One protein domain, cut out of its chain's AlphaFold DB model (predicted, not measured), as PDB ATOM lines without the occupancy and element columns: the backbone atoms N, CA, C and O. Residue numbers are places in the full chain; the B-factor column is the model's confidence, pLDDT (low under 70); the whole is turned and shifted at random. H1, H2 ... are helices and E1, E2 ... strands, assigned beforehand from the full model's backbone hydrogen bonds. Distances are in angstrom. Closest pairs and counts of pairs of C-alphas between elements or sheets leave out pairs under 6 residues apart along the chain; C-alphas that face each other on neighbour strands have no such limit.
ATOM      1  N   GLY A 205     232.176 314.651 166.824       94.12
ATOM      2  CA  GLY A 205     230.792 314.760 167.286       94.12
ATOM      3  C   GLY A 205     230.537 314.075 168.634       94.12
ATOM      4  O   GLY A 205     231.292 313.196 169.070       94.12
ATOM      5  N   ASP A 206     229.433 314.450 169.279       96.12
ATOM      6  CA  ASP A 206     229.124 314.053 170.658       96.12
ATOM      7  C   ASP A 206     228.993 312.540 170.845       96.12
ATOM      8  O   ASP A 206     229.480 311.998 171.835       96.12
ATOM      9  N   ASN A 207     228.429 311.832 169.860       96.06
ATOM     10  CA  ASN A 207     228.320 310.372 169.891       96.06
ATOM     11  C   ASN A 207     229.691 309.689 169.973       96.06
ATOM     12  O   ASN A 207     229.876 308.769 170.773       96.06
ATOM     13  N   LEU A 208     230.677 310.154 169.197       95.56
ATOM     14  CA  LEU A 208     232.025 309.588 169.241       95.56
ATOM     15  C   LEU A 208     232.719 309.925 170.563       95.56
ATOM     16  O   LEU A 208     233.328 309.055 171.185       95.56
ATOM     17  N   ARG A 209     232.590 311.170 171.031       97.50
ATOM     18  CA  ARG A 209     233.135 311.606 172.326       97.50
ATOM     19  C   ARG A 209     232.559 310.790 173.487       97.50
ATOM     20  O   ARG A 209     233.296 310.375 174.390       97.50
ATOM     21  N   ALA A 210     231.254 310.525 173.449       98.12
ATOM     22  CA  ALA A 210     230.563 309.689 174.419       98.12
ATOM     23  C   ALA A 210     231.022 308.229 174.331       98.12
ATOM     24  O   ALA A 210     231.294 307.615 175.364       98.12
ATOM     25  N   LEU A 211     231.196 307.690 173.120       97.44
ATOM     26  CA  LEU A 211     231.707 306.337 172.896       97.44
ATOM     27  C   LEU A 211     233.117 306.163 173.463       97.44
ATOM     28  O   LEU A 211     233.347 305.240 174.242       97.44
ATOM     29  N   VAL A 212     234.040 307.075 173.152       98.06
ATOM     30  CA  VAL A 212     235.406 307.088 173.706       98.06
ATOM     31  C   VAL A 212     235.370 307.065 175.236       98.06
ATOM     32  O   VAL A 212     236.044 306.254 175.880       98.06
ATOM     33  N   THR A 213     234.530 307.915 175.825       98.38
ATOM     34  CA  THR A 213     234.393 308.026 177.280       98.38
ATOM     35  C   THR A 213     233.819 306.757 177.899       98.38
ATOM     36  O   THR A 213     234.355 306.236 178.880       98.38
ATOM     37  N   TYR A 214     232.776 306.199 177.291       98.44
ATOM     38  CA  TYR A 214     232.164 304.944 177.702       98.44
ATOM     39  C   TYR A 214     233.161 303.780 177.649       98.44
ATOM     40  O   TYR A 214     233.295 303.031 178.621       98.44
ATOM     41  N   LEU A 215     233.918 303.646 176.559       97.75
ATOM     42  CA  LEU A 215     234.915 302.586 176.412       97.75
ATOM     43  C   LEU A 215     236.008 302.694 177.484       97.75
ATOM     44  O   LEU A 215     236.398 301.687 178.079       97.75
ATOM     45  N   ASN A 216     236.469 303.905 177.803       97.00
ATOM     46  CA  ASN A 216     237.517 304.072 178.804       97.00
ATOM     47  C   ASN A 216     237.020 303.904 180.245       97.00
ATOM     48  O   ASN A 216     237.648 303.186 181.028       97.00
ATOM     49  N   VAL A 217     235.929 304.579 180.608       96.31
ATOM     50  CA  VAL A 217     235.454 304.682 181.996       96.31
ATOM     51  C   VAL A 217     234.602 303.472 182.366       96.31
ATOM     52  O   VAL A 217     234.799 302.858 183.416       96.31
ATOM     53  N   VAL A 218     233.680 303.079 181.485       95.94
ATOM     54  CA  VAL A 218     232.739 301.985 181.748       95.94
ATOM     55  C   VAL A 218     233.321 300.644 181.334       95.94
ATOM     56  O   VAL A 218     233.176 299.681 182.082       95.94
ATOM     57  N   GLN A 219     234.000 300.551 180.192       95.94
ATOM     58  CA  GLN A 219     234.581 299.282 179.724       95.94
ATOM     59  C   GLN A 219     236.053 299.098 180.114       95.94
ATOM     60  O   GLN A 219     236.621 298.029 179.901       95.94
ATOM     61  N   CYS A 220     236.659 300.094 180.772       95.38
ATOM     62  CA  CYS A 220     238.044 300.052 181.242       95.38
ATOM     63  C   CYS A 220     239.085 299.840 180.125       95.38
ATOM     64  O   CYS A 220     240.183 299.358 180.412       95.38
ATOM     65  N   ILE A 221     238.769 300.191 178.873       96.12
ATOM     66  CA  ILE A 221     239.654 299.967 177.724       96.12
ATOM     67  C   ILE A 221     240.799 301.006 177.729       96.12
ATOM     68  O   ILE A 221     240.533 302.198 177.918       96.12
ATOM     69  N   PRO A 222     242.073 300.592 177.557       95.31
ATOM     70  CA  PRO A 222     243.223 301.502 177.469       95.31
ATOM     71  C   PRO A 222     243.178 302.402 176.226       95.31
ATOM     72  O   PRO A 222     242.601 302.013 175.216       95.31
ATOM     73  N   PHE A 223     243.837 303.566 176.268       96.00
ATOM     74  CA  PHE A 223     243.778 304.576 175.197       96.00
ATOM     75  C   PHE A 223     244.177 304.033 173.824       96.00
ATOM     76  O   PHE A 223     243.371 304.116 172.901       96.00
ATOM     77  N   LYS A 224     245.345 303.388 173.708       96.00
ATOM     78  CA  LYS A 224     245.781 302.738 172.462       96.00
ATOM     79  C   LYS A 224     244.721 301.799 171.871       96.00
ATOM     80  O   LYS A 224     244.413 301.883 170.691       96.00
ATOM     81  N   ARG A 225     244.096 300.965 172.706       97.38
ATOM     82  CA  ARG A 225     243.063 300.011 172.265       97.38
ATOM     83  C   ARG A 225     241.754 300.685 171.860       97.38
ATOM     84  O   ARG A 225     241.020 300.132 171.054       97.38
ATOM     85  N   ILE A 226     241.439 301.849 172.431       97.69
ATOM     86  CA  ILE A 226     240.301 302.663 171.983       97.69
ATOM     87  C   ILE A 226     240.595 303.238 170.597       97.69
ATOM     88  O   ILE A 226     239.728 303.179 169.733       97.69
ATOM     89  N   ALA A 227     241.808 303.754 170.384       97.31
ATOM     90  CA  ALA A 227     242.229 304.277 169.089       97.31
ATOM     91  C   ALA A 227     242.206 303.201 167.994       97.31
ATOM     92  O   ALA A 227     241.610 303.425 166.944       97.31
ATOM     93  N   GLU A 228     242.767 302.020 168.275       97.50
ATOM     94  CA  GLU A 228     242.713 300.848 167.387       97.50
ATOM     95  C   GLU A 228     241.263 300.459 167.072       97.50
ATOM     96  O   GLU A 228     240.892 300.378 165.908       97.50
ATOM     97  N   LEU A 229     240.408 300.317 168.092       96.56
ATOM     98  CA  LEU A 229     239.009 299.925 167.900       96.56
ATOM     99  C   LEU A 229     238.232 300.922 167.033       96.56
ATOM    100  O   LEU A 229     237.426 300.511 166.201       96.56
ATOM    101  N   ILE A 230     238.447 302.226 167.223       95.62
ATOM    102  CA  ILE A 230     237.794 303.251 166.401       95.62
ATOM    103  C   ILE A 230     238.320 303.182 164.967       95.62
ATOM    104  O   ILE A 230     237.513 303.175 164.041       95.62
ATOM    105  N   SER A 231     239.632 303.060 164.772       95.12
ATOM    106  CA  SER A 231     240.235 302.916 163.444       95.12
ATOM    107  C   SER A 231     239.709 301.683 162.705       95.12
ATOM    108  O   SER A 231     239.227 301.804 161.583       95.12
ATOM    109  N   ASP A 232     239.723 300.516 163.348       95.25
ATOM    110  CA  ASP A 232     239.343 299.242 162.731       95.25
ATOM    111  C   ASP A 232     237.857 299.193 162.350       95.25
ATOM    112  O   ASP A 232     237.497 298.631 161.317       95.25
ATOM    113  N   LEU A 233     236.982 299.775 163.178       93.94
ATOM    114  CA  LEU A 233     235.534 299.713 162.962       93.94
ATOM    115  C   LEU A 233     234.983 300.855 162.107       93.94
ATOM    116  O   LEU A 233     233.910 300.707 161.529       93.94
ATOM    117  N   SER A 234     235.664 302.001 162.065       90.75
ATOM    118  CA  SER A 234     235.134 303.221 161.440       90.75
ATOM    119  C   SER A 234     236.026 303.802 160.340       90.75
ATOM    120  O   SER A 234     235.612 304.717 159.632       90.75
ATOM    121  N   GLY A 235     237.265 303.319 160.204       90.12
ATOM    122  CA  GLY A 235     238.283 303.899 159.325       90.12
ATOM    123  C   GLY A 235     238.813 305.264 159.785       90.12
ATOM    124  O   GLY A 235     239.683 305.830 159.126       90.12
ATOM    125  N   GLN A 236     238.305 305.818 160.893       89.50
ATOM    126  CA  GLN A 236     238.732 307.111 161.427       89.50
ATOM    127  C   GLN A 236     239.919 306.955 162.373       89.50
ATOM    128  O   GLN A 236     239.877 306.192 163.337       89.50
ATOM    129  N   ASN A 237     240.957 307.758 162.150       90.62
ATOM    130  CA  ASN A 237     242.113 307.799 163.034       90.62
ATOM    131  C   ASN A 237     241.858 308.751 164.206       90.62
ATOM    132  O   ASN A 237     241.470 309.906 164.019       90.62
ATOM    133  N   ILE A 238     242.126 308.278 165.420       95.06
ATOM    134  CA  ILE A 238     242.102 309.080 166.644       95.06
ATOM    135  C   ILE A 238     243.382 308.819 167.437       95.06
ATOM    136  O   ILE A 238     243.815 307.678 167.580       95.06
ATOM    137  N   SER A 239     244.013 309.876 167.946       96.19
ATOM    138  CA  SER A 239     245.232 309.736 168.748       96.19
ATOM    139  C   SER A 239     244.914 309.430 170.217       96.19
ATOM    140  O   SER A 239     243.853 309.800 170.727       96.19
ATOM    141  N   GLU A 240     245.859 308.828 170.944       96.50
ATOM    142  CA  GLU A 240     245.733 308.643 172.400       96.50
ATOM    143  C   GLU A 240     245.592 309.983 173.144       96.50
ATOM    144  O   GLU A 240     244.842 310.077 174.115       96.50
ATOM    145  N   GLY A 241     246.255 311.039 172.654       96.75
ATOM    146  CA  GLY A 241     246.115 312.394 173.195       96.75
ATOM    147  C   GLY A 241     244.704 312.953 173.004       96.75
ATOM    148  O   GLY A 241     244.146 313.562 173.912       96.75
ATOM    149  N   THR A 242     244.073 312.673 171.863       96.44
ATOM    150  CA  THR A 242     242.672 313.040 171.624       96.44
ATOM    151  C   THR A 242     241.737 312.308 172.586       96.44
ATOM    152  O   THR A 242     240.836 312.928 173.145       96.44
ATOM    153  N   VAL A 243     241.962 311.012 172.828       97.25
ATOM    154  CA  VAL A 243     241.187 310.242 173.818       97.25
ATOM    155  C   VAL A 243     241.284 310.887 175.202       97.25
ATOM    156  O   VAL A 243     240.265 311.064 175.868       97.25
ATOM    157  N   GLN A 244     242.488 311.283 175.620       96.75
ATOM    158  CA  GLN A 244     242.691 311.989 176.884       96.75
ATOM    159  C   GLN A 244     241.945 313.332 176.927       96.75
ATOM    160  O   GLN A 244     241.268 313.611 177.916       96.75
ATOM    161  N   ASN A 245     242.037 314.143 175.869       96.88
ATOM    162  CA  ASN A 245     241.367 315.446 175.805       96.88
ATOM    163  C   ASN A 245     239.844 315.305 175.908       96.88
ATOM    164  O   ASN A 245     239.220 316.016 176.690       96.88
ATOM    165  N   ILE A 246     239.262 314.325 175.207       97.69
ATOM    166  CA  ILE A 246     237.827 314.021 175.286       97.69
ATOM    167  C   ILE A 246     237.415 313.694 176.726       97.69
ATOM    168  O   ILE A 246     236.412 314.213 177.206       97.69
ATOM    169  N   LEU A 247     238.181 312.851 177.428       97.75
ATOM    170  CA  LEU A 247     237.874 312.488 178.816       97.75
ATOM    171  C   LEU A 247     237.920 313.699 179.745       97.75
ATOM    172  O   LEU A 247     237.003 313.879 180.544       97.75
ATOM    173  N   LYS A 248     238.945 314.540 179.603       97.62
ATOM    174  CA  LYS A 248     239.110 315.753 180.406       97.62
ATOM    175  C   LYS A 248     237.971 316.745 180.175       97.62
ATOM    176  O   LYS A 248     237.373 317.233 181.129       97.62
ATOM    177  N   GLU A 249     237.635 317.028 178.917       96.81
ATOM    178  CA  GLU A 249     236.537 317.937 178.569       96.81
ATOM    179  C   GLU A 249     235.193 317.422 179.085       96.81
ATOM    180  O   GLU A 249     234.448 318.155 179.733       96.81
ATOM    181  N   ASN A 250     234.900 316.142 178.850       97.81
ATOM    182  CA  ASN A 250     233.651 315.537 179.298       97.81
ATOM    183  C   ASN A 250     233.583 315.469 180.830       97.81
ATOM    184  O   ASN A 250     232.505 315.600 181.403       97.81
ATOM    185  N   SER A 251     234.723 315.299 181.507       97.31
ATOM    186  CA  SER A 251     234.782 315.397 182.962       97.31
ATOM    187  C   SER A 251     234.527 316.816 183.468       97.31
ATOM    188  O   SER A 251     233.943 316.959 184.538       97.31
ATOM    189  N   GLY A 252     234.939 317.857 182.742       97.38
ATOM    190  CA  GLY A 252     234.583 319.237 183.086       97.38
ATOM    191  C   GLY A 252     233.072 319.463 182.998       97.38
ATOM    192  O   GLY A 252     232.461 319.984 183.926       97.38
ATOM    193  N   LYS A 253     232.433 318.961 181.932       97.38
ATOM    194  CA  LYS A 253     230.965 319.008 181.778       97.38
ATOM    195  C   LYS A 253     230.216 318.217 182.860       97.38
ATOM    196  O   LYS A 253     229.075 318.524 183.190       97.38
ATOM    197  N   ALA A 254     230.857 317.207 183.445       97.06
ATOM    198  CA  ALA A 254     230.295 316.379 184.507       97.06
ATOM    199  C   ALA A 254     230.229 317.065 185.886       97.06
ATOM    200  O   ALA A 254     229.551 316.537 186.770       97.06
ATOM    201  N   ASP A 255     230.906 318.200 186.099       96.75
ATOM    202  CA  ASP A 255     231.115 318.774 187.437       96.75
ATOM    203  C   ASP A 255     229.810 319.075 188.185       96.75
ATOM    204  O   ASP A 255     229.657 318.688 189.347       96.75
ATOM    205  N   CYS A 256     228.827 319.682 187.514       96.88
ATOM    206  CA  CYS A 256     227.530 319.994 188.119       96.88
ATOM    207  C   CYS A 256     226.796 318.728 188.588       96.88
ATOM    208  O   CYS A 256     226.322 318.662 189.724       96.88
ATOM    209  N   ALA A 257     226.731 317.705 187.733       97.31
ATOM    210  CA  ALA A 257     226.068 316.443 188.056       97.31
ATOM    211  C   ALA A 257     226.820 315.663 189.147       97.31
ATOM    212  O   ALA A 257     226.201 315.072 190.032       97.31
ATOM    213  N   TYR A 258     228.152 315.682 189.113       98.25
ATOM    214  CA  TYR A 258     229.001 315.040 190.111       98.25
ATOM    215  C   TYR A 258     228.820 315.652 191.508       98.25
ATOM    216  O   TYR A 258     228.638 314.924 192.488       98.25
ATOM    217  N   GLU A 259     228.796 316.983 191.604       97.94
ATOM    218  CA  GLU A 259     228.543 317.675 192.869       97.94
ATOM    219  C   GLU A 259     227.106 317.491 193.363       97.94
ATOM    220  O   GLU A 259     226.878 317.375 194.568       97.94
ATOM    221  N   GLU A 260     226.131 317.395 192.460       98.00
ATOM    222  CA  GLU A 260     224.747 317.097 192.829       98.00
ATOM    223  C   GLU A 260     224.604 315.694 193.445       98.00
ATOM    224  O   GLU A 260     223.921 315.528 194.458       98.00
ATOM    225  N   ILE A 261     225.306 314.686 192.910       98.44
ATOM    226  CA  ILE A 261     225.366 313.344 193.515       98.44
ATOM    227  C   ILE A 261     225.906 313.431 194.951       98.44
ATOM    228  O   ILE A 261     225.321 312.843 195.865       98.44
ATOM    229  N   ARG A 262     226.997 314.182 195.160       98.25
ATOM    230  CA  ARG A 262     227.606 314.379 196.485       98.25
ATOM    231  C   ARG A 262     226.620 315.014 197.465       98.25
ATOM    232  O   ARG A 262     226.414 314.477 198.549       98.25
ATOM    233  N   LYS A 263     225.968 316.113 197.070       97.81
ATOM    234  CA  LYS A 263     224.980 316.833 197.894       97.81
ATOM    235  C   LYS A 263     223.793 315.954 198.275       97.81
ATOM    236  O   LYS A 263     223.368 315.952 199.425       97.81
ATOM    237  N   ARG A 264     223.268 315.153 197.344       97.88
ATOM    238  CA  ARG A 264     222.146 314.247 197.649       97.88
ATOM    239  C   ARG A 264     222.531 313.150 198.637       97.88
ATOM    240  O   ARG A 264     221.707 312.784 199.477       97.88
ATOM    241  N   LEU A 265     223.773 312.658 198.585       97.62
ATOM    242  CA  LEU A 265     224.287 311.727 199.594       97.62
ATOM    243  C   LEU A 265     224.347 312.363 200.990       97.62
ATOM    244  O   LEU A 265     224.047 311.665 201.953       97.62
ATOM    245  N   GLU A 266     224.634 313.665 201.113       96.56
ATOM    246  CA  GLU A 266     224.639 314.375 202.410       96.56
ATOM    247  C   GLU A 266     223.285 314.348 203.126       96.56
ATOM    248  O   GLU A 266     223.224 314.386 204.356       96.56
ATOM    249  N   THR A 267     222.198 314.242 202.362       95.81
ATOM    250  CA  THR A 267     220.825 314.162 202.881       95.81
ATOM    251  C   THR A 267     220.267 312.739 202.946       95.81
ATOM    252  O   THR A 267     219.128 312.544 203.370       95.81
ATOM    253  N   ALA A 268     221.031 311.729 202.522       97.12
ATOM    254  CA  ALA A 268     220.551 310.353 202.477       97.12
ATOM    255  C   ALA A 268     220.403 309.757 203.887       97.12
ATOM    256  O   ALA A 268     221.201 310.017 204.785       97.12
ATOM    257  N   SER A 269     219.408 308.896 204.086       97.00
ATOM    258  CA  SER A 269     219.190 308.217 205.372       97.00
ATOM    259  C   SER A 269     220.158 307.056 205.617       97.00
ATOM    260  O   SER A 269     220.424 306.704 206.765       97.00
ATOM    261  N   VAL A 270     220.694 306.460 204.550       97.62
ATOM    262  CA  VAL A 270     221.646 305.346 204.592       97.62
ATOM    263  C   VAL A 270     222.693 305.561 203.510       97.62
ATOM    264  O   VAL A 270     222.351 305.843 202.360       97.62
ATOM    265  N   VAL A 271     223.962 305.412 203.880       98.00
ATOM    266  CA  VAL A 271     225.096 305.507 202.955       98.00
ATOM    267  C   VAL A 271     226.048 304.360 203.249       98.00
ATOM    268  O   VAL A 271     226.434 304.150 204.391       98.00
ATOM    269  N   GLY A 272     226.419 303.601 202.226       97.38
ATOM    270  CA  GLY A 272     227.529 302.663 202.271       97.38
ATOM    271  C   GLY A 272     228.826 303.347 201.856       97.38
ATOM    272  O   GLY A 272     228.814 304.157 200.927       97.38
ATOM    273  N   ALA A 273     229.933 303.015 202.514       96.75
ATOM    274  CA  ALA A 273     231.249 303.514 202.129       96.75
ATOM    275  C   ALA A 273     232.326 302.429 202.191       96.75
ATOM    276  O   ALA A 273     232.229 301.488 202.980       96.75
ATOM    277  N   ASP A 274     233.314 302.539 201.310       95.44
ATOM    278  CA  ASP A 274     234.476 301.653 201.236       95.44
ATOM    279  C   ASP A 274     235.636 302.380 200.537       95.44
ATOM    280  O   ASP A 274     235.448 303.425 199.901       95.44
ATOM    281  N   GLU A 275     236.839 301.826 200.616       93.62
ATOM    282  CA  GLU A 275     238.010 302.395 199.971       93.62
ATOM    283  C   GLU A 275     238.951 301.337 199.405       93.62
ATOM    284  O   GLU A 275     239.106 300.228 199.916       93.62
ATOM    285  N   THR A 276     239.651 301.689 198.329       92.69
ATOM    286  CA  THR A 276     240.657 300.798 197.765       92.69
ATOM    287  C   THR A 276     241.867 301.541 197.226       92.69
ATOM    288  O   THR A 276     241.754 302.599 196.608       92.69
ATOM    289  N   GLY A 277     243.046 300.959 197.436       92.81
ATOM    290  CA  GLY A 277     244.293 301.516 196.925       92.81
ATOM    291  C   GLY A 277     244.368 301.466 195.395       92.81
ATOM    292  O   GLY A 277     244.027 300.448 194.778       92.81
ATOM    293  N   ALA A 278     244.865 302.525 194.772       92.56
ATOM    294  CA  ALA A 278     245.229 302.542 193.364       92.56
ATOM    295  C   ALA A 278     246.553 303.261 193.141       92.56
ATOM    296  O   ALA A 278     246.862 304.227 193.834       92.56
ATOM    297  N   THR A 279     247.314 302.803 192.151       93.31
ATOM    298  CA  THR A 279     248.536 303.496 191.748       93.31
ATOM    299  C   THR A 279     248.178 304.686 190.858       93.31
ATOM    300  O   THR A 279     247.602 304.502 189.781       93.31
ATOM    301  N   VAL A 280     248.548 305.888 191.298       94.00
ATOM    302  CA  VAL A 280     248.399 307.159 190.578       94.00
ATOM    303  C   VAL A 280     249.776 307.816 190.522       94.00
ATOM    304  O   VAL A 280     250.432 307.955 191.546       94.00
ATOM    305  N   GLY A 281     250.294 308.114 189.330       90.44
ATOM    306  CA  GLY A 281     251.596 308.781 189.189       90.44
ATOM    307  C   GLY A 281     252.780 308.024 189.814       90.44
ATOM    308  O   GLY A 281     253.764 308.647 190.184       90.44
ATOM    309  N   LYS A 282     252.704 306.685 189.919       89.75
ATOM    310  CA  LYS A 282     253.628 305.790 190.666       89.75
ATOM    311  C   LYS A 282     253.487 305.818 192.197       89.75
ATOM    312  O   LYS A 282     254.178 305.054 192.869       89.75
ATOM    313  N   HIS A 283     252.571 306.604 192.746       92.56
ATOM    314  CA  HIS A 283     252.282 306.686 194.175       92.56
ATOM    315  C   HIS A 283     250.987 305.944 194.528       92.56
ATOM    316  O   HIS A 283     250.124 305.713 193.680       92.56
ATOM    317  N   LEU A 284     250.862 305.513 195.786       94.38
ATOM    318  CA  LEU A 284     249.649 304.870 196.283       94.38
ATOM    319  C   LEU A 284     248.636 305.939 196.693       94.38
ATOM    320  O   LEU A 284     248.852 306.644 197.672       94.38
ATOM    321  N   HIS A 285     247.515 305.995 195.984       95.62
ATOM    322  CA  HIS A 285     246.351 306.791 196.355       95.62
ATOM    323  C   HIS A 285     245.219 305.866 196.800       95.62
ATOM    324  O   HIS A 285     245.219 304.660 196.541       95.62
ATOM    325  N   TRP A 286     244.221 306.442 197.452       95.56
ATOM    326  CA  TRP A 286     243.020 305.773 197.923       95.56
ATOM    327  C   TRP A 286     241.822 306.289 197.150       95.56
ATOM    328  O   TRP A 286     241.562 307.487 197.110       95.56
ATOM    329  N   ASN A 287     241.100 305.370 196.520       95.31
ATOM    330  CA  ASN A 287     239.836 305.665 195.871       95.31
ATOM    331  C   ASN A 287     238.718 305.299 196.836       95.31
ATOM    332  O   ASN A 287     238.585 304.135 197.215       95.31
ATOM    333  N   TRP A 288     237.949 306.302 197.218       96.69
ATOM    334  CA  TRP A 288     236.844 306.212 198.153       96.69
ATOM    335  C   TRP A 288     235.539 306.105 197.383       96.69
ATOM    336  O   TRP A 288     235.370 306.776 196.365       96.69
ATOM    337  N   ILE A 289     234.612 305.293 197.882       97.31
ATOM    338  CA  ILE A 289     233.230 305.265 197.411       97.31
ATOM    339  C   ILE A 289     232.287 305.628 198.555       97.31
ATOM    340  O   ILE A 289     232.431 305.124 199.664       97.31
ATOM    341  N   PHE A 290     231.299 306.466 198.259       97.94
ATOM    342  CA  PHE A 290     230.117 306.707 199.080       97.94
ATOM    343  C   PHE A 290     228.899 306.468 198.199       97.94
ATOM    344  O   PHE A 290     228.816 306.993 197.088       97.94
ATOM    345  N   GLN A 291     227.975 305.621 198.633       97.50
ATOM    346  CA  GLN A 291     226.916 305.152 197.751       97.50
ATOM    347  C   GLN A 291     225.661 304.722 198.508       97.50
ATOM    348  O   GLN A 291     225.725 304.328 199.665       97.50
ATOM    349  N   ASN A 292     224.518 304.758 197.835       96.62
ATOM    350  CA  ASN A 292     223.271 304.141 198.289       96.62
ATOM    351  C   ASN A 292     222.588 303.443 197.099       96.62
ATOM    352  O   ASN A 292     223.189 303.325 196.031       96.62
ATOM    353  N   ASP A 293     221.342 302.999 197.243       94.56
ATOM    354  CA  ASP A 293     220.644 302.266 196.174       94.56
ATOM    355  C   ASP A 293     220.501 303.057 194.863       94.56
ATOM    356  O   ASP A 293     220.388 302.454 193.799       94.56
ATOM    357  N   LEU A 294     220.580 304.391 194.916       96.38
ATOM    358  CA  LEU A 294     220.375 305.281 193.771       96.38
ATOM    359  C   LEU A 294     221.659 305.973 193.304       96.38
ATOM    360  O   LEU A 294     221.807 306.261 192.123       96.38
ATOM    361  N   LEU A 295     222.586 306.260 194.214       98.00
ATOM    362  CA  LEU A 295     223.705 307.171 193.991       98.00
ATOM    363  C   LEU A 295     225.040 306.463 194.199       98.00
ATOM    364  O   LEU A 295     225.184 305.615 195.084       98.00
ATOM    365  N   THR A 296     226.032 306.842 193.400       98.06
ATOM    366  CA  THR A 296     227.423 306.412 193.543       98.06
ATOM    367  C   THR A 296     228.331 307.622 193.403       98.06
ATOM    368  O   THR A 296     228.372 308.234 192.342       98.06
ATOM    369  N   TYR A 297     229.082 307.930 194.455       98.44
ATOM    370  CA  TYR A 297     230.087 308.982 194.481       98.44
ATOM    371  C   TYR A 297     231.460 308.373 194.729       98.44
ATOM    372  O   TYR A 297     231.679 307.715 195.746       98.44
ATOM    373  N   VAL A 298     232.378 308.582 193.794       97.69
ATOM    374  CA  VAL A 298     233.760 308.110 193.862       97.69
ATOM    375  C   VAL A 298     234.696 309.304 193.791       97.69
ATOM    376  O   VAL A 298     234.476 310.220 192.999       97.69
ATOM    377  N   PHE A 299     235.755 309.287 194.592       97.38
ATOM    378  CA  PHE A 299     236.846 310.255 194.507       97.38
ATOM    379  C   PHE A 299     238.171 309.608 194.902       97.38
ATOM    380  O   PHE A 299     238.193 308.613 195.629       97.38
ATOM    381  N   GLN A 300     239.279 310.175 194.436       95.38
ATOM    382  CA  GLN A 300     240.622 309.748 194.819       95.38
ATOM    383  C   GLN A 300     241.252 310.744 195.802       95.38
ATOM    384  O   GLN A 300     240.879 311.915 195.850       95.38
ATOM    385  N   SER A 301     242.173 310.257 196.628       96.00
ATOM    386  CA  SER A 301     242.949 311.059 197.572       96.00
ATOM    387  C   SER A 301     244.230 310.318 197.956       96.00
ATOM    388  O   SER A 301     244.209 309.105 198.150       96.00
ATOM    389  N   GLU A 302     245.330 311.035 198.173       94.56
ATOM    390  CA  GLU A 302     246.576 310.467 198.719       94.56
ATOM    391  C   GLU A 302     246.386 309.873 200.129       94.56
ATOM    392  O   GLU A 302     247.019 308.894 200.523       94.56
ATOM    393  N   SER A 303     245.469 310.445 200.912       93.38
ATOM    394  CA  SER A 303     245.189 310.027 202.286       93.38
ATOM    395  C   SER A 303     244.178 308.871 202.356       93.38
ATOM    396  O   SER A 303     243.091 308.961 201.781       93.38
ATOM    397  N   ARG A 304     244.483 307.846 203.173       93.25
ATOM    398  CA  ARG A 304     243.517 306.844 203.696       93.25
ATOM    399  C   ARG A 304     242.825 307.283 205.000       93.25
ATOM    400  O   ARG A 304     242.037 306.556 205.594       93.25
ATOM    401  N   GLY A 305     243.199 308.437 205.534       91.81
ATOM    402  CA  GLY A 305     242.706 308.935 206.815       91.81
ATOM    403  C   GLY A 305     241.499 309.860 206.691       91.81
ATOM    404  O   GLY A 305     241.051 310.193 205.596       91.81
ATOM    405  N   GLN A 306     241.052 310.353 207.848       89.06
ATOM    406  CA  GLN A 306     239.924 311.281 207.993       89.06
ATOM    407  C   GLN A 306     240.015 312.509 207.076       89.06
ATOM    408  O   GLN A 306     239.011 312.912 206.507       89.06
ATOM    409  N   LYS A 307     241.229 313.031 206.841       91.38
ATOM    410  CA  LYS A 307     241.473 314.173 205.942       91.38
ATOM    411  C   LYS A 307     240.855 313.996 204.550       91.38
ATOM    412  O   LYS A 307     240.400 314.967 203.959       91.38
ATOM    413  N   ALA A 308     240.837 312.767 204.031       93.75
ATOM    414  CA  ALA A 308     240.241 312.478 202.730       93.75
ATOM    415  C   ALA A 308     238.718 312.639 202.769       93.75
ATOM    416  O   ALA A 308     238.142 313.286 201.899       93.75
ATOM    417  N   ILE A 309     238.084 312.102 203.813       94.00
ATOM    418  CA  ILE A 309     236.641 312.207 204.034       94.00
ATOM    419  C   ILE A 309     236.252 313.675 204.237       94.00
ATOM    420  O   ILE A 309     235.370 314.160 203.538       94.00
ATOM    421  N   ASP A 310     236.957 314.400 205.109       94.06
ATOM    422  CA  ASP A 310     236.664 315.805 205.426       94.06
ATOM    423  C   ASP A 310     236.789 316.722 204.201       94.06
ATOM    424  O   ASP A 310     236.071 317.713 204.098       94.06
ATOM    425  N   SER A 311     237.654 316.375 203.237       95.44
ATOM    426  CA  SER A 311     237.800 317.146 201.994       95.44
ATOM    427  C   SER A 311     236.539 317.142 201.122       95.44
ATOM    428  O   SER A 311     236.316 318.087 200.368       95.44
ATOM    429  N   LYS A 312     235.713 316.089 201.212       95.88
ATOM    430  CA  LYS A 312     234.479 315.931 200.420       95.88
ATOM    431  C   LYS A 312     233.209 316.062 201.252       95.88
ATOM    432  O   LYS A 312     232.189 316.509 200.734       95.88
ATOM    433  N   PHE A 313     233.275 315.703 202.530       96.50
ATOM    434  CA  PHE A 313     232.174 315.734 203.486       96.50
ATOM    435  C   PHE A 313     232.623 316.435 204.778       96.50
ATOM    436  O   PHE A 313     232.700 315.796 205.829       96.50
ATOM    437  N   PRO A 314     232.909 317.750 204.742       95.19
ATOM    438  CA  PRO A 314     233.445 318.481 205.896       95.19
ATOM    439  C   PRO A 314     232.496 318.494 207.104       95.19
ATOM    440  O   PRO A 314     232.933 318.637 208.240       95.19
ATOM    441  N   THR A 457     248.309 310.438 186.142       93.75
ATOM    442  CA  THR A 457     248.195 311.752 186.792       93.75
ATOM    443  C   THR A 457     246.987 311.782 187.728       93.75
ATOM    444  O   THR A 457     246.041 311.014 187.529       93.75
ATOM    445  N   ASP A 458     247.000 312.702 188.694       94.88
ATOM    446  CA  ASP A 458     245.881 312.921 189.625       94.88
ATOM    447  C   ASP A 458     244.623 313.368 188.884       94.88
ATOM    448  O   ASP A 458     243.571 312.753 189.028       94.88
ATOM    449  N   SER A 459     244.773 314.345 187.984       95.44
ATOM    450  CA  SER A 459     243.701 314.802 187.089       95.44
ATOM    451  C   SER A 459     243.033 313.655 186.331       95.44
ATOM    452  O   SER A 459     241.815 313.567 186.310       95.44
ATOM    453  N   GLY A 460     243.803 312.713 185.777       95.12
ATOM    454  CA  GLY A 460     243.228 311.572 185.065       95.12
ATOM    455  C   GLY A 460     242.490 310.586 185.980       95.12
ATOM    456  O   GLY A 460     241.556 309.915 185.538       95.12
ATOM    457  N   ALA A 461     242.895 310.477 187.248       95.88
ATOM    458  CA  ALA A 461     242.174 309.692 188.247       95.88
ATOM    459  C   ALA A 461     240.884 310.402 188.700       95.88
ATOM    460  O   ALA A 461     239.855 309.739 188.852       95.88
ATOM    461  N   ASP A 462     240.914 311.730 188.843       96.81
ATOM    462  CA  ASP A 462     239.741 312.560 189.136       96.81
ATOM    463  C   ASP A 462     238.716 312.515 187.995       96.81
ATOM    464  O   ASP A 462     237.534 312.273 188.249       96.81
ATOM    465  N   ASP A 463     239.168 312.656 186.745       97.38
ATOM    466  CA  ASP A 463     238.318 312.591 185.552       97.38
ATOM    467  C   ASP A 463     237.575 311.250 185.487       97.38
ATOM    468  O   ASP A 463     236.356 311.181 185.286       97.38
ATOM    469  N   PHE A 464     238.303 310.154 185.735       96.94
ATOM    470  CA  PHE A 464     237.713 308.825 185.833       96.94
ATOM    471  C   PHE A 464     236.687 308.745 186.965       96.94
ATOM    472  O   PHE A 464     235.586 308.247 186.743       96.94
ATOM    473  N   ALA A 465     237.026 309.213 188.168       97.06
ATOM    474  CA  ALA A 465     236.153 309.125 189.333       97.06
ATOM    475  C   ALA A 465     234.827 309.878 189.122       97.06
ATOM    476  O   ALA A 465     233.758 309.335 189.429       97.06
ATOM    477  N   LYS A 466     234.876 311.072 188.521       98.00
ATOM    478  CA  LYS A 466     233.698 311.888 188.189       98.00
ATOM    479  C   LYS A 466     232.785 311.195 187.182       98.00
ATOM    480  O   LYS A 466     231.619 310.921 187.477       98.00
ATOM    481  N   LEU A 467     233.328 310.830 186.022       98.12
ATOM    482  CA  LEU A 467     232.566 310.178 184.952       98.12
ATOM    483  C   LEU A 467     232.032 308.806 185.388       98.12
ATOM    484  O   LEU A 467     230.910 308.426 185.046       98.12
ATOM    485  N   HIS A 468     232.805 308.068 186.188       97.56
ATOM    486  CA  HIS A 468     232.385 306.784 186.735       97.56
ATOM    487  C   HIS A 468     231.215 306.935 187.714       97.56
ATOM    488  O   HIS A 468     230.267 306.151 187.649       97.56
ATOM    489  N   SER A 469     231.243 307.962 188.567       98.31
ATOM    490  CA  SER A 469     230.155 308.275 189.504       98.31
ATOM    491  C   SER A 469     228.834 308.518 188.776       98.31
ATOM    492  O   SER A 469     227.806 307.949 189.150       98.31
ATOM    493  N   ILE A 470     228.866 309.280 187.678       98.06
ATOM    494  CA  ILE A 470     227.687 309.536 186.840       98.06
ATOM    495  C   ILE A 470     227.194 308.248 186.180       98.06
ATOM    496  O   ILE A 470     226.013 307.919 186.281       98.06
ATOM    497  N   ALA A 471     228.088 307.485 185.547       97.81
ATOM    498  CA  ALA A 471     227.708 306.261 184.846       97.81
ATOM    499  C   ALA A 471     227.102 305.205 185.792       97.81
ATOM    500  O   ALA A 471     226.098 304.573 185.460       97.81
ATOM    501  N   GLU A 472     227.677 304.997 186.979       97.25
ATOM    502  CA  GLU A 472     227.120 304.055 187.962       97.25
ATOM    503  C   GLU A 472     225.809 304.557 188.566       97.25
ATOM    504  O   GLU A 472     224.894 303.757 188.764       97.25
ATOM    505  N   THR A 473     225.689 305.863 188.813       98.06
ATOM    506  CA  THR A 473     224.434 306.473 189.269       98.06
ATOM    507  C   THR A 473     223.332 306.278 188.225       98.06
ATOM    508  O   THR A 473     222.249 305.804 188.558       98.06
ATOM    509  N   ALA A 474     223.602 306.529 186.943       97.69
ATOM    510  CA  ALA A 474     222.630 306.300 185.874       97.69
ATOM    511  C   ALA A 474     222.152 304.840 185.822       97.69
ATOM    512  O   ALA A 474     220.947 304.588 185.795       97.69
ATOM    513  N   MET A 475     223.081 303.881 185.895       96.56
ATOM    514  CA  MET A 475     222.751 302.452 185.908       96.56
ATOM    515  C   MET A 475     221.875 302.062 187.100       96.56
ATOM    516  O   MET A 475     220.922 301.306 186.926       96.56
ATOM    517  N   LYS A 476     222.175 302.570 188.302       96.00
ATOM    518  CA  LYS A 476     221.353 302.326 189.498       96.00
ATOM    519  C   LYS A 476     219.915 302.818 189.336       96.00
ATOM    520  O   LYS A 476     219.002 302.216 189.884       96.00
ATOM    521  N   ASN A 477     219.716 303.852 188.524       97.00
ATOM    522  CA  ASN A 477     218.405 304.412 188.200       97.00
ATOM    523  C   ASN A 477     217.814 303.841 186.895       97.00
ATOM    524  O   ASN A 477     216.951 304.470 186.292       97.00
ATOM    525  N   GLY A 478     218.286 302.681 186.422       96.31
ATOM    526  CA  GLY A 478     217.731 301.994 185.248       96.31
ATOM    527  C   GLY A 478     218.090 302.617 183.894       96.31
ATOM    528  O   GLY A 478     217.545 302.203 182.874       96.31
ATOM    529  N   ASN A 479     219.016 303.578 183.858       97.12
ATOM    530  CA  ASN A 479     219.419 304.260 182.631       97.12
ATOM    531  C   ASN A 479     220.670 303.633 182.001       97.12
ATOM    532  O   ASN A 479     221.550 303.094 182.680       97.12
ATOM    533  N   SER A 480     220.783 303.755 180.675       97.62
ATOM    534  CA  SER A 480     221.990 303.363 179.940       97.62
ATOM    535  C   SER A 480     223.180 304.223 180.364       97.62
ATOM    536  O   SER A 480     223.129 305.452 180.305       97.62
ATOM    537  N   LYS A 481     224.293 303.571 180.722       97.62
ATOM    538  CA  LYS A 481     225.559 304.257 181.026       97.62
ATOM    539  C   LYS A 481     226.071 305.070 179.837       97.62
ATOM    540  O   LYS A 481     226.650 306.129 180.038       97.62
ATOM    541  N   PHE A 482     225.861 304.572 178.616       98.19
ATOM    542  CA  PHE A 482     226.239 305.289 177.400       98.19
ATOM    543  C   PHE A 482     225.394 306.553 177.229       98.19
ATOM    544  O   PHE A 482     225.960 307.628 177.075       98.19
ATOM    545  N   ASN A 483     224.067 306.453 177.359       97.81
ATOM    546  CA  ASN A 483     223.180 307.613 177.205       97.81
ATOM    547  C   ASN A 483     223.434 308.668 178.290       97.81
ATOM    548  O   ASN A 483     223.376 309.857 178.008       97.81
ATOM    549  N   ALA A 484     223.760 308.246 179.514       97.69
ATOM    550  CA  ALA A 484     224.134 309.170 180.580       97.69
ATOM    551  C   ALA A 484     225.429 309.929 180.263       97.69
ATOM    552  O   ALA A 484     225.506 311.131 180.492       97.69
ATOM    553  N   ILE A 485     226.432 309.246 179.706       98.25
ATOM    554  CA  ILE A 485     227.658 309.899 179.240       98.25
ATOM    555  C   ILE A 485     227.345 310.836 178.070       98.25
ATOM    556  O   ILE A 485     227.812 311.966 178.080       98.25
ATOM    557  N   LEU A 486     226.530 310.414 177.102       98.31
ATOM    558  CA  LEU A 486     226.122 311.259 175.978       98.31
ATOM    559  C   LEU A 486     225.433 312.547 176.453       98.31
ATOM    560  O   LEU A 486     225.801 313.628 176.005       98.31
ATOM    561  N   ALA A 487     224.537 312.449 177.435       97.62
ATOM    562  CA  ALA A 487     223.888 313.605 178.049       97.62
ATOM    563  C   ALA A 487     224.867 314.537 178.790       97.62
ATOM    564  O   ALA A 487     224.599 315.726 178.909       97.62
ATOM    565  N   VAL A 488     226.000 314.032 179.294       96.88
ATOM    566  CA  VAL A 488     227.085 314.879 179.827       96.88
ATOM    567  C   VAL A 488     227.824 315.589 178.695       96.88
ATOM    568  O   VAL A 488     228.165 316.758 178.824       96.88
ATOM    569  N   VAL A 489     228.075 314.902 177.579       96.62
ATOM    570  CA  VAL A 489     228.778 315.493 176.431       96.62
ATOM    571  C   VAL A 489     227.971 316.622 175.787       96.62
ATOM    572  O   VAL A 489     228.571 317.600 175.351       96.62
ATOM    573  N   GLN A 490     226.643 316.509 175.768       94.69
ATOM    574  CA  GLN A 490     225.727 317.467 175.135       94.69
ATOM    575  C   GLN A 490     225.448 318.736 175.962       94.69
ATOM    576  O   GLN A 490     224.728 319.609 175.481       94.69
ATOM    577  N   GLN A 491     225.976 318.831 177.189       85.44
ATOM    578  CA  GLN A 491     225.841 320.022 178.043       85.44
ATOM    579  C   GLN A 491     226.696 321.200 177.589       85.44
ATOM    580  O   GLN A 491     227.787 320.967 177.000       85.44
TER     581      GLN A 491
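This is residues 205 to 314 and 457 to 491 of the 491 residues of an uncharacterized protein of Prevotella copri DSM 18205 (UniProt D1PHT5). A twisted sheet of three strands and a cluster of crossed helices, H1, H2, H3 and H7, lie on either side of one long helix, H6, which runs through the middle of the model. H6 packs on one face of the sheet and H4 and H5 on the other, while H2 lies at the end of the long axis away from the sheet. The printed part has 145 residues with seven named helices and three named strands, in the order H1 H2 H3 H4 E1 E2 E3 H5 H6 H7; the sheet runs E1, E2, E3, antiparallel throughout, and the class is mixed. The whole is compact, with a radius of gyration of the C-alphas of 15.6 A, and its C-alphas span 49 by 36 by 20 A, only just flat.

H1 is residues 206 to 218, starting at C-alpha 206 (229.124, 314.053, 170.658). H2 is residues 223 to 234, H3 residues 240 to 253, 20.3 A long, and H4 residues 255 to 266. E1, residues 270 to 280, is 30.3 A long and bends by 55 degrees at residue 277; E2 is residues 283 to 291, 25.7 A, and E3 residues 296 to 301. H5 is residues 306 to 312. H6, residues 458 to 476, is 26.7 A long and starts at C-alpha 458 (245.881, 312.921, 189.625). H7, residues 481 to 489, ends at C-alpha 489 (228.778, 315.493, 176.431).

H1 and H2 form a helical hairpin, a steep tilt of 44 degrees, opposite ways; H1 touches H2 with residues 212 to 216 alone, closest at the C-alphas of Val 212 and Ile 226, 6.8 A. H1 touches H7, closest at the C-alphas of Ala 210 and Leu 486, 5.0 A. H3 touches H6 with residues 247 to 251 alone, closest at the C-alphas of Ser 251 and Asp 463, 5.2 A. E1, E2 and E3 form a meander, each strand the antiparallel neighbour of the one before; N 276 and O 287 are 2.9 A apart, and N 288 and O 299 2.8 A, within hydrogen-bond range. There are three layers, helices on both faces of the sheet: H4 and H5 on the same face, at heights over the sheet of 8.3 A and 9.3 A, and H6 on the opposite face. The closest C-alphas of E3 and H6 are those of Tyr 297 and Ser 469, 5.0 A. H2 and H6 are apart. Every O i to N i+4 pair is within hydrogen-bond range in H1, H2, H3, H4, H6 and H7, and 2 of 3 in H5.

The two C-alphas farthest apart are those of Gly 235 and Ser 269, 50.0 A. Residues 315 to 456 are not printed, and C-alphas 314 and 457 are 25.1 A apart across this cut, in the link from H5 to H6. The links that are printed whole are tight. The mean pLDDT of the printed part is 96.0, and no printed residue is under 70.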